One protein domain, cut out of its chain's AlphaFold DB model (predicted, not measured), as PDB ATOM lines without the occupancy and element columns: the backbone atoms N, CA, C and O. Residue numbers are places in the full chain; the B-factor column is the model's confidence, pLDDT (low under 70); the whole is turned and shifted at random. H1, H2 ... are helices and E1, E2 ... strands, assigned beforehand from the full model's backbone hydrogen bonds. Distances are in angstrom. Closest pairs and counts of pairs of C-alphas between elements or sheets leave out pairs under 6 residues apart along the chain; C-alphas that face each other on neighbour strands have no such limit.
ATOM      1  N   LEU A   7      20.167 -28.870-152.449       90.62
ATOM      2  CA  LEU A   7      20.426 -29.468-153.752       90.62
ATOM      3  C   LEU A   7      21.776 -28.963-154.242       90.62
ATOM      4  O   LEU A   7      22.045 -27.761-154.186       90.62
ATOM      5  N   TYR A   8      22.605 -29.874-154.725       93.50
ATOM      6  CA  TYR A   8      23.906 -29.571-155.290       93.50
ATOM      7  C   TYR A   8      23.983 -30.079-156.722       93.50
ATOM      8  O   TYR A   8      23.340 -31.062-157.087       93.50
ATOM      9  N   SER A   9      24.817 -29.426-157.520       92.75
ATOM     10  CA  SER A   9      25.294 -29.965-158.786       92.75
ATOM     11  C   SER A   9      26.794 -30.178-158.651       92.75
ATOM     12  O   SER A   9      27.528 -29.233-158.359       92.75
ATOM     13  N   LYS A  10      27.241 -31.426-158.784       92.69
ATOM     14  CA  LYS A  10      28.658 -31.793-158.709       92.69
ATOM     15  C   LYS A  10      28.928 -33.018-159.570       92.69
ATOM     16  O   LYS A  10      28.015 -33.799-159.829       92.69
ATOM     17  N   SER A  11      30.174 -33.214-159.977       93.94
ATOM     18  CA  SER A  11      30.546 -34.400-160.747       93.94
ATOM     19  C   SER A  11      30.424 -35.643-159.866       93.94
ATOM     20  O   SER A  11      30.974 -35.690-158.763       93.94
ATOM     21  N   LEU A  12      29.691 -36.646-160.355       88.06
ATOM     22  CA  LEU A  12      29.689 -38.012-159.812       88.06
ATOM     23  C   LEU A  12      30.423 -38.981-160.759       88.06
ATOM     24  O   LEU A  12      30.393 -40.194-160.556       88.06
ATOM     25  N   GLY A  13      31.078 -38.447-161.794       90.75
ATOM     26  CA  GLY A  13      31.726 -39.179-162.873       90.75
ATOM     27  C   GLY A  13      30.802 -39.402-164.071       90.75
ATOM     28  O   GLY A  13      29.595 -39.615-163.931       90.75
ATOM     29  N   VAL A  14      31.387 -39.450-165.272       86.06
ATOM     30  CA  VAL A  14      30.661 -39.684-166.539       86.06
ATOM     31  C   VAL A  14      29.879 -41.004-166.545       86.06
ATOM     32  O   VAL A  14      28.748 -41.061-167.032       86.06
ATOM     33  N   ASN A  15      30.437 -42.042-165.915       87.94
ATOM     34  CA  ASN A  15      29.814 -43.359-165.724       87.94
ATOM     35  C   ASN A  15      29.127 -43.502-164.355       87.94
ATOM     36  O   ASN A  15      28.662 -44.584-164.009       87.94
ATOM     37  N   GLY A  16      29.090 -42.429-163.565       82.62
ATOM     38  CA  GLY A  16      28.433 -42.402-162.268       82.62
ATOM     39  C   GLY A  16      26.912 -42.348-162.374       82.62
ATOM     40  O   GLY A  16      26.341 -42.198-163.465       82.62
ATOM     41  N   ALA A  17      26.273 -42.434-161.206       87.56
ATOM     42  CA  ALA A  17      24.832 -42.282-161.048       87.56
ATOM     43  C   ALA A  17      24.340 -40.930-161.591       87.56
ATOM     44  O   ALA A  17      25.105 -39.970-161.718       87.56
ATOM     45  N   VAL A  18      23.054 -40.868-161.926       88.00
ATOM     46  CA  VAL A  18      22.397 -39.651-162.419       88.00
ATOM     47  C   VAL A  18      22.240 -38.623-161.299       88.00
ATOM     48  O   VAL A  18      22.612 -37.462-161.464       88.00
ATOM     49  N   ALA A  19      21.773 -39.057-160.135       89.25
ATOM     50  CA  ALA A  19      21.766 -38.279-158.909       89.25
ATOM     51  C   ALA A  19      21.946 -39.215-157.707       89.25
ATOM     52  O   ALA A  19      21.857 -40.438-157.842       89.25
ATOM     53  N   THR A  20      22.262 -38.646-156.545       88.00
ATOM     54  CA  THR A  20      22.337 -39.400-155.289       88.00
ATOM     55  C   THR A  20      21.771 -38.604-154.126       88.00
ATOM     56  O   THR A  20      22.121 -37.434-153.954       88.00
ATOM     57  N   THR A  21      21.009 -39.276-153.264       87.44
ATOM     58  CA  THR A  21      20.558 -38.750-151.970       87.44
ATOM     59  C   THR A  21      21.205 -39.514-150.813       87.44
ATOM     60  O   THR A  21      20.721 -40.586-150.438       87.44
ATOM     61  N   PRO A  22      22.288 -39.004-150.200       78.94
ATOM     62  CA  PRO A  22      22.808 -39.588-148.970       78.94
ATOM     63  C   PRO A  22      21.855 -39.307-147.790       78.94
ATOM     64  O   PRO A  22      21.514 -38.146-147.537       78.94
ATOM     65  N   PRO A  23      21.427 -40.328-147.027       70.38
ATOM     66  CA  PRO A  23      20.623 -40.111-145.831       70.38
ATOM     67  C   PRO A  23      21.496 -39.550-144.703       70.38
ATOM     68  O   PRO A  23      22.504 -40.154-144.337       70.38
ATOM     69  N   VAL A  24      21.083 -38.440-144.086       72.75
ATOM     70  CA  VAL A  24      21.721 -37.938-142.859       72.75
ATOM     71  C   VAL A  24      20.782 -38.191-141.682       72.75
ATOM     72  O   VAL A  24      19.688 -37.624-141.596       72.75
ATOM     73  N   ARG A  25      21.203 -39.083-140.781       73.50
ATOM     74  CA  ARG A  25      20.407 -39.560-139.641       73.50
ATOM     75  C   ARG A  25      21.072 -39.194-138.318       73.50
ATOM     76  O   ARG A  25      22.295 -39.182-138.216       73.50
ATOM     77  N   SER A  26      20.246 -38.963-137.305       76.44
ATOM     78  CA  SER A  26      20.633 -38.950-135.895       76.44
ATOM     79  C   SER A  26      19.683 -39.879-135.146       76.44
ATOM     80  O   SER A  26      18.521 -39.532-134.925       76.44
ATOM     81  N   GLY A  27      20.154 -41.082-134.810       78.50
ATOM     82  CA  GLY A  27      19.291 -42.164-134.326       78.50
ATOM     83  C   GLY A  27      18.210 -42.518-135.354       78.50
ATOM     84  O   GLY A  27      18.500 -42.648-136.544       78.50
ATOM     85  N   ASP A  28      16.959 -42.601-134.901       74.19
ATOM     86  CA  ASP A  28      15.798 -42.901-135.753       74.19
ATOM     87  C   ASP A  28      15.263 -41.684-136.521       74.19
ATOM     88  O   ASP A  28      14.360 -41.805-137.349       74.19
ATOM     89  N   SER A  29      15.814 -40.494-136.268       73.06
ATOM     90  CA  SER A  29      15.363 -39.257-136.899       73.06
ATOM     91  C   SER A  29      16.218 -38.891-138.105       73.06
ATOM     92  O   SER A  29      17.450 -38.866-138.049       73.06
ATOM     93  N   MET A  30      15.551 -38.532-139.197       72.88
ATOM     94  CA  MET A  30      16.189 -37.845-140.314       72.88
ATOM     95  C   MET A  30      16.477 -36.399-139.906       72.88
ATOM     96  O   MET A  30      15.585 -35.703-139.415       72.88
ATOM     97  N   VAL A  31      17.723 -35.956-140.066       79.81
ATOM     98  CA  VAL A  31      18.151 -34.617-139.621       79.81
ATOM     99  C   VAL A  31      18.352 -33.646-140.778       79.81
ATOM    100  O   VAL A  31      18.090 -32.455-140.613       79.81
ATOM    101  N   SER A  32      18.730 -34.153-141.953       80.94
ATOM    102  CA  SER A  32      18.816 -33.384-143.194       80.94
ATOM    103  C   SER A  32      18.718 -34.297-144.412       80.94
ATOM    104  O   SER A  32      19.145 -35.453-144.362       80.94
ATOM    105  N   CYS A  33      18.235 -33.744-145.518       84.19
ATOM    106  CA  CYS A  33      18.201 -34.406-146.813       84.19
ATOM    107  C   CYS A  33      18.958 -33.569-147.840       84.19
ATOM    108  O   CYS A  33      18.694 -32.377-148.001       84.19
ATOM    109  N   THR A  34      19.888 -34.185-148.558       88.62
ATOM    110  CA  THR A  34      20.608 -33.512-149.641       88.62
ATOM    111  C   THR A  34      20.553 -34.340-150.904       88.62
ATOM    112  O   THR A  34      20.634 -35.559-150.813       88.62
ATOM    113  N   VAL A  35      20.452 -33.687-152.059       90.56
ATOM    114  CA  VAL A  35      20.567 -34.339-153.371       90.56
ATOM    115  C   VAL A  35      21.783 -33.782-154.085       90.56
ATOM    116  O   VAL A  35      21.959 -32.565-154.145       90.56
ATOM    117  N   ASP A  36      22.587 -34.665-154.658       92.25
ATOM    118  CA  ASP A  36      23.651 -34.315-155.588       92.25
ATOM    119  C   ASP A  36      23.238 -34.730-157.004       92.25
ATOM    120  O   ASP A  36      23.161 -35.920-157.304       92.25
ATOM    121  N   PHE A  37      22.984 -33.759-157.880       92.69
ATOM    122  CA  PHE A  37      22.792 -33.991-159.310       92.69
ATOM    123  C   PHE A  37      24.153 -34.101-159.994       92.69
ATOM    124  O   PHE A  37      24.998 -33.212-159.841       92.69
ATOM    125  N   ASN A  38      24.360 -35.163-160.774       93.19
ATOM    126  CA  ASN A  38      25.616 -35.371-161.479       93.19
ATOM    127  C   ASN A  38      25.802 -34.327-162.586       93.19
ATOM    128  O   ASN A  38      25.125 -34.375-163.613       93.19
ATOM    129  N   SER A  39      26.744 -33.405-162.406       95.94
ATOM    130  CA  SER A  39      27.036 -32.347-163.381       95.94
ATOM    131  C   SER A  39      27.547 -32.870-164.725       95.94
ATOM    132  O   SER A  39      27.524 -32.130-165.703       95.94
ATOM    133  N   ASP A  40      27.990 -34.129-164.788       92.81
ATOM    134  CA  ASP A  40      28.518 -34.746-166.010       92.81
ATOM    135  C   ASP A  40      27.409 -35.311-166.915       92.81
ATOM    136  O   ASP A  40      27.688 -35.811-168.007       92.81
ATOM    137  N   LYS A  41      26.145 -35.276-166.466       88.81
ATOM    138  CA  LYS A  41      24.997 -35.746-167.248       88.81
ATOM    139  C   LYS A  41      24.351 -34.601-168.038       88.81
ATOM    140  O   LYS A  41      24.311 -33.466-167.566       88.81
ATOM    141  N   PRO A  42      23.804 -34.882-169.233       92.94
ATOM    142  CA  PRO A  42      23.088 -33.879-170.008       92.94
ATOM    143  C   PRO A  42      21.691 -33.650-169.412       92.94
ATOM    144  O   PRO A  42      20.810 -34.491-169.566       92.94
ATOM    145  N   TRP A  43      21.477 -32.515-168.745       92.31
ATOM    146  CA  TRP A  43      20.207 -32.164-168.093       92.31
ATOM    147  C   TRP A  43      19.289 -31.306-168.970       92.31
ATOM    148  O   TRP A  43      19.752 -30.489-169.769       92.31
ATOM    149  N   SER A  44      17.981 -31.457-168.772       93.12
ATOM    150  CA  SER A  44      16.931 -30.630-169.363       93.12
ATOM    151  C   SER A  44      15.914 -30.196-168.316       93.12
ATOM    152  O   SER A  44      15.558 -30.963-167.425       93.12
ATOM    153  N   THR A  45      15.406 -28.975-168.459       93.69
ATOM    154  CA  THR A  45      14.245 -28.464-167.709       93.69
ATOM    155  C   THR A  45      13.022 -28.265-168.607       93.69
ATOM    156  O   THR A  45      12.033 -27.676-168.182       93.69
ATOM    157  N   SER A  46      13.113 -28.673-169.873       90.69
ATOM    158  CA  SER A  46      12.116 -28.419-170.922       90.69
ATOM    159  C   SER A  46      11.717 -29.690-171.687       90.69
ATOM    160  O   SER A  46      10.807 -29.638-172.512       90.69
ATOM    161  N   GLY A  47      12.371 -30.826-171.412       83.69
ATOM    162  CA  GLY A  47      12.102 -32.113-172.057       83.69
ATOM    163  C   GLY A  47      12.822 -32.308-173.393       83.69
ATOM    164  O   GLY A  47      12.298 -32.992-174.272       83.69
ATOM    165  N   GLU A  48      14.002 -31.709-173.586       92.88
ATOM    166  CA  GLU A  48      14.762 -31.904-174.825       92.88
ATOM    167  C   GLU A  48      15.149 -33.382-175.031       92.88
ATOM    168  O   GLU A  48      15.545 -34.056-174.073       92.88
ATOM    169  N   PRO A  49      15.108 -33.891-176.278       87.69
ATOM    170  CA  PRO A  49      15.523 -35.257-176.567       87.69
ATOM    171  C   PRO A  49      16.963 -35.537-176.120       87.69
ATOM    172  O   PRO A  49      17.839 -34.678-176.232       87.69
ATOM    173  N   ASN A  50      17.216 -36.774-175.686       87.56
ATOM    174  CA  ASN A  50      18.529 -37.267-175.242       87.56
ATOM    175  C   ASN A  50      19.109 -36.563-174.003       87.56
ATOM    176  O   ASN A  50      20.312 -36.648-173.753       87.56
ATOM    177  N   LYS A  51      18.269 -35.885-173.218       89.31
ATOM    178  CA  LYS A  51      18.650 -35.301-171.934       89.31
ATOM    179  C   LYS A  51      17.804 -35.873-170.805       89.31
ATOM    180  O   LYS A  51      16.691 -36.347-171.016       89.31
ATOM    181  N   ILE A  52      18.351 -35.815-169.601       90.50
ATOM    182  CA  ILE A  52      17.683 -36.235-168.376       90.50
ATOM    183  C   ILE A  52      16.824 -35.079-167.876       90.50
ATOM    184  O   ILE A  52      17.312 -33.960-167.712       90.50
ATOM    185  N   ASP A  53      15.551 -35.354-167.621       93.00
ATOM    186  CA  ASP A  53      14.626 -34.371-167.073       93.00
ATOM    187  C   ASP A  53      14.907 -34.118-165.583       93.00
ATOM    188  O   ASP A  53      14.823 -35.022-164.744       93.00
ATOM    189  N   VAL A  54      15.237 -32.867-165.251       91.44
ATOM    190  CA  VAL A  54      15.574 -32.449-163.883       91.44
ATOM    191  C   VAL A  54      14.393 -32.662-162.938       91.44
ATOM    192  O   VAL A  54      14.599 -33.081-161.799       91.44
ATOM    193  N   GLN A  55      13.158 -32.408-163.387       91.12
ATOM    194  CA  GLN A  55      11.973 -32.542-162.538       91.12
ATOM    195  C   GLN A  55      11.734 -34.003-162.140       91.12
ATOM    196  O   GLN A  55      11.499 -34.296-160.966       91.12
ATOM    197  N   SER A  56      11.830 -34.921-163.096       88.31
ATOM    198  CA  SER A  56      11.642 -36.355-162.885       88.31
ATOM    199  C   SER A  56      12.719 -36.924-161.963       88.31
ATOM    200  O   SER A  56      12.391 -37.617-160.999       88.31
ATOM    201  N   ALA A  57      13.989 -36.563-162.187       88.88
ATOM    202  CA  ALA A  57      15.088 -36.972-161.313       88.88
ATOM    203  C   ALA A  57      14.927 -36.406-159.891       88.88
ATOM    204  O   ALA A  57      14.998 -37.153-158.921       88.88
ATOM    205  N   ALA A  58      14.624 -35.112-159.747       89.06
ATOM    206  CA  ALA A  58      14.390 -34.504-158.437       89.06
ATOM    207  C   ALA A  58      13.229 -35.177-157.690       89.06
ATOM    208  O   ALA A  58      13.326 -35.426-156.492       89.06
ATOM    209  N   THR A  59      12.147 -35.511-158.398       90.00
ATOM    210  CA  THR A  59      10.977 -36.188-157.816       90.00
ATOM    211  C   THR A  59      11.340 -37.561-157.258       90.00
ATOM    212  O   THR A  59      10.905 -37.913-156.161       90.00
ATOM    213  N   HIS A  60      12.163 -38.326-157.981       85.94
ATOM    214  CA  HIS A  60      12.685 -39.602-157.493       85.94
ATOM    215  C   HIS A  60      13.530 -39.422-156.229       85.94
ATOM    216  O   HIS A  60      13.273 -40.076-155.220       85.94
ATOM    217  N   GLU A  61      14.474 -38.481-156.244       86.19
ATOM    218  CA  GLU A  61      15.369 -38.226-155.110       86.19
ATOM    219  C   GLU A  61      14.615 -37.696-153.875       86.19
ATOM    220  O   GLU A  61      14.921 -38.058-152.738       86.19
ATOM    221  N   PHE A  62      13.548 -36.919-154.069       87.31
ATOM    222  CA  PHE A  62      12.644 -36.520-152.985       87.31
ATOM    223  C   PHE A  62      11.855 -37.697-152.404       87.31
ATOM    224  O   PHE A  62      11.490 -37.664-151.229       87.31
ATOM    225  N   GLY A  63      11.660 -38.779-153.160       84.44
ATOM    226  CA  GLY A  63      11.174 -40.042-152.609       84.44
ATOM    227  C   GLY A  63      12.085 -40.569-151.496       84.44
ATOM    228  O   GLY A  63      11.595 -40.997-150.449       84.44
ATOM    229  N   HIS A  64      13.406 -40.449-151.648       82.00
ATOM    230  CA  HIS A  64      14.361 -40.836-150.603       82.00
ATOM    231  C   HIS A  64      14.287 -39.942-149.363       82.00
ATOM    232  O   HIS A  64      14.514 -40.422-148.250       82.00
ATOM    233  N   TRP A  65      13.888 -38.675-149.513       82.88
ATOM    234  CA  TRP A  65      13.643 -37.773-148.377       82.88
ATOM    235  C   TRP A  65      12.441 -38.234-147.546       82.88
ATOM    236  O   TRP A  65      12.370 -37.969-146.349       82.88
ATOM    237  N   LEU A  66      11.515 -38.959-148.176       82.12
ATOM    238  CA  LEU A  66      10.368 -39.610-147.545       82.12
ATOM    239  C   LEU A  66      10.653 -41.072-147.165       82.12
ATOM    240  O   LEU A  66       9.724 -41.815-146.855       82.12
ATOM    241  N   TRP A  67      11.924 -41.491-147.179       76.38
ATOM    242  CA  TRP A  67      12.362 -42.854-146.857       76.38
ATOM    243  C   TRP A  67      11.856 -43.939-147.825       76.38
ATOM    244  O   TRP A  67      11.793 -45.121-147.483       76.38
TER     245      TRP A  67
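AT A GLANCE: This is residues 7 to 67 of the 86 residues of the protein "Matrixin family metalloprotease" of Methanosarcina sp (UniProt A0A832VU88). A narrow sheet is built along one long strand, E3, with E1 beside the part of it nearer its last residue and E2 beside the part nearer its first; one helix, H1, packs over a face of this sheet and runs along E3. E2 and E3 make a hairpin whose turn lies at one end of the longest axis, while the loop around Pro 49 lies at the other. The printed part has 61 residues, with three named strands and one named helix in the order E1, E2, E3, H1; the sheet has the order E1, E3, E2 and is mixed. The class is mixed, helices and strands, with under half of the residues in named elements. The whole is only just loose, close to compact, with a radius of gyration of the C-alphas of 12.7 A, and only just elongated, with spans of 42 by 21 by 14 A.

IN THESE COORDINATES: E1 is residues 7 to 10, 9.9 A from first to last C-alpha, and begins at C-alpha 7 at (20.426, -29.468, -153.752). E2 is residues 23 to 26, 10.0 A long. E3 is residues 29 to 38, 26.9 A long, from C-alpha 29 at (15.363, -39.257, -136.899). H1 is residues 54 to 65, 16.5 A long, and ends at C-alpha 65 at (13.643, -37.773, -148.377).

HOW THE PARTS SIT: E1, an edge strand, is parallel to the inner strand E3, at 39 degrees; N 8 and O 35 are within hydrogen-bond range at 2.8 A, as are N 37 and O 8 at 2.8 A. E2, the other edge strand, is antiparallel to E3 at 160 degrees, with N 26 and O 29 at 2.9 A and N 31 and O 24 at 3.0 A. The pairing is staggered: E3 pairs with E2 over residues 29 to 33 and with E1 over residues 35 to 38. E1 and E2 are apart. Residues 19 to 20 pair with residues 36 to 37 of E3, antiparallel. H1 is on the sheet at a height of 9.5 A, over E3, and runs along the strands, at 22 degrees to E3 on the local plane. The closest C-alphas of E3 and H1 are those of Cys 33 and Trp 65, 5.9 A apart. In H1, 7 of 8 O i to N i+4 pairs are within hydrogen-bond range.

THE WHOLE: The two C-alphas farthest apart are those of Gly 27 and Pro 49, 43.0 A. The link E2 to E3 is tight; the links E1 to E2, 12 residues, and E3 to H1, 15 residues, are long. Within the latter, residues 43 to 44 pair with residues 52 to 53, parallel. The printed part has no cut. The mean pLDDT of the printed part is 86.6 and no printed residue is under 70; E2 has a mean of 73.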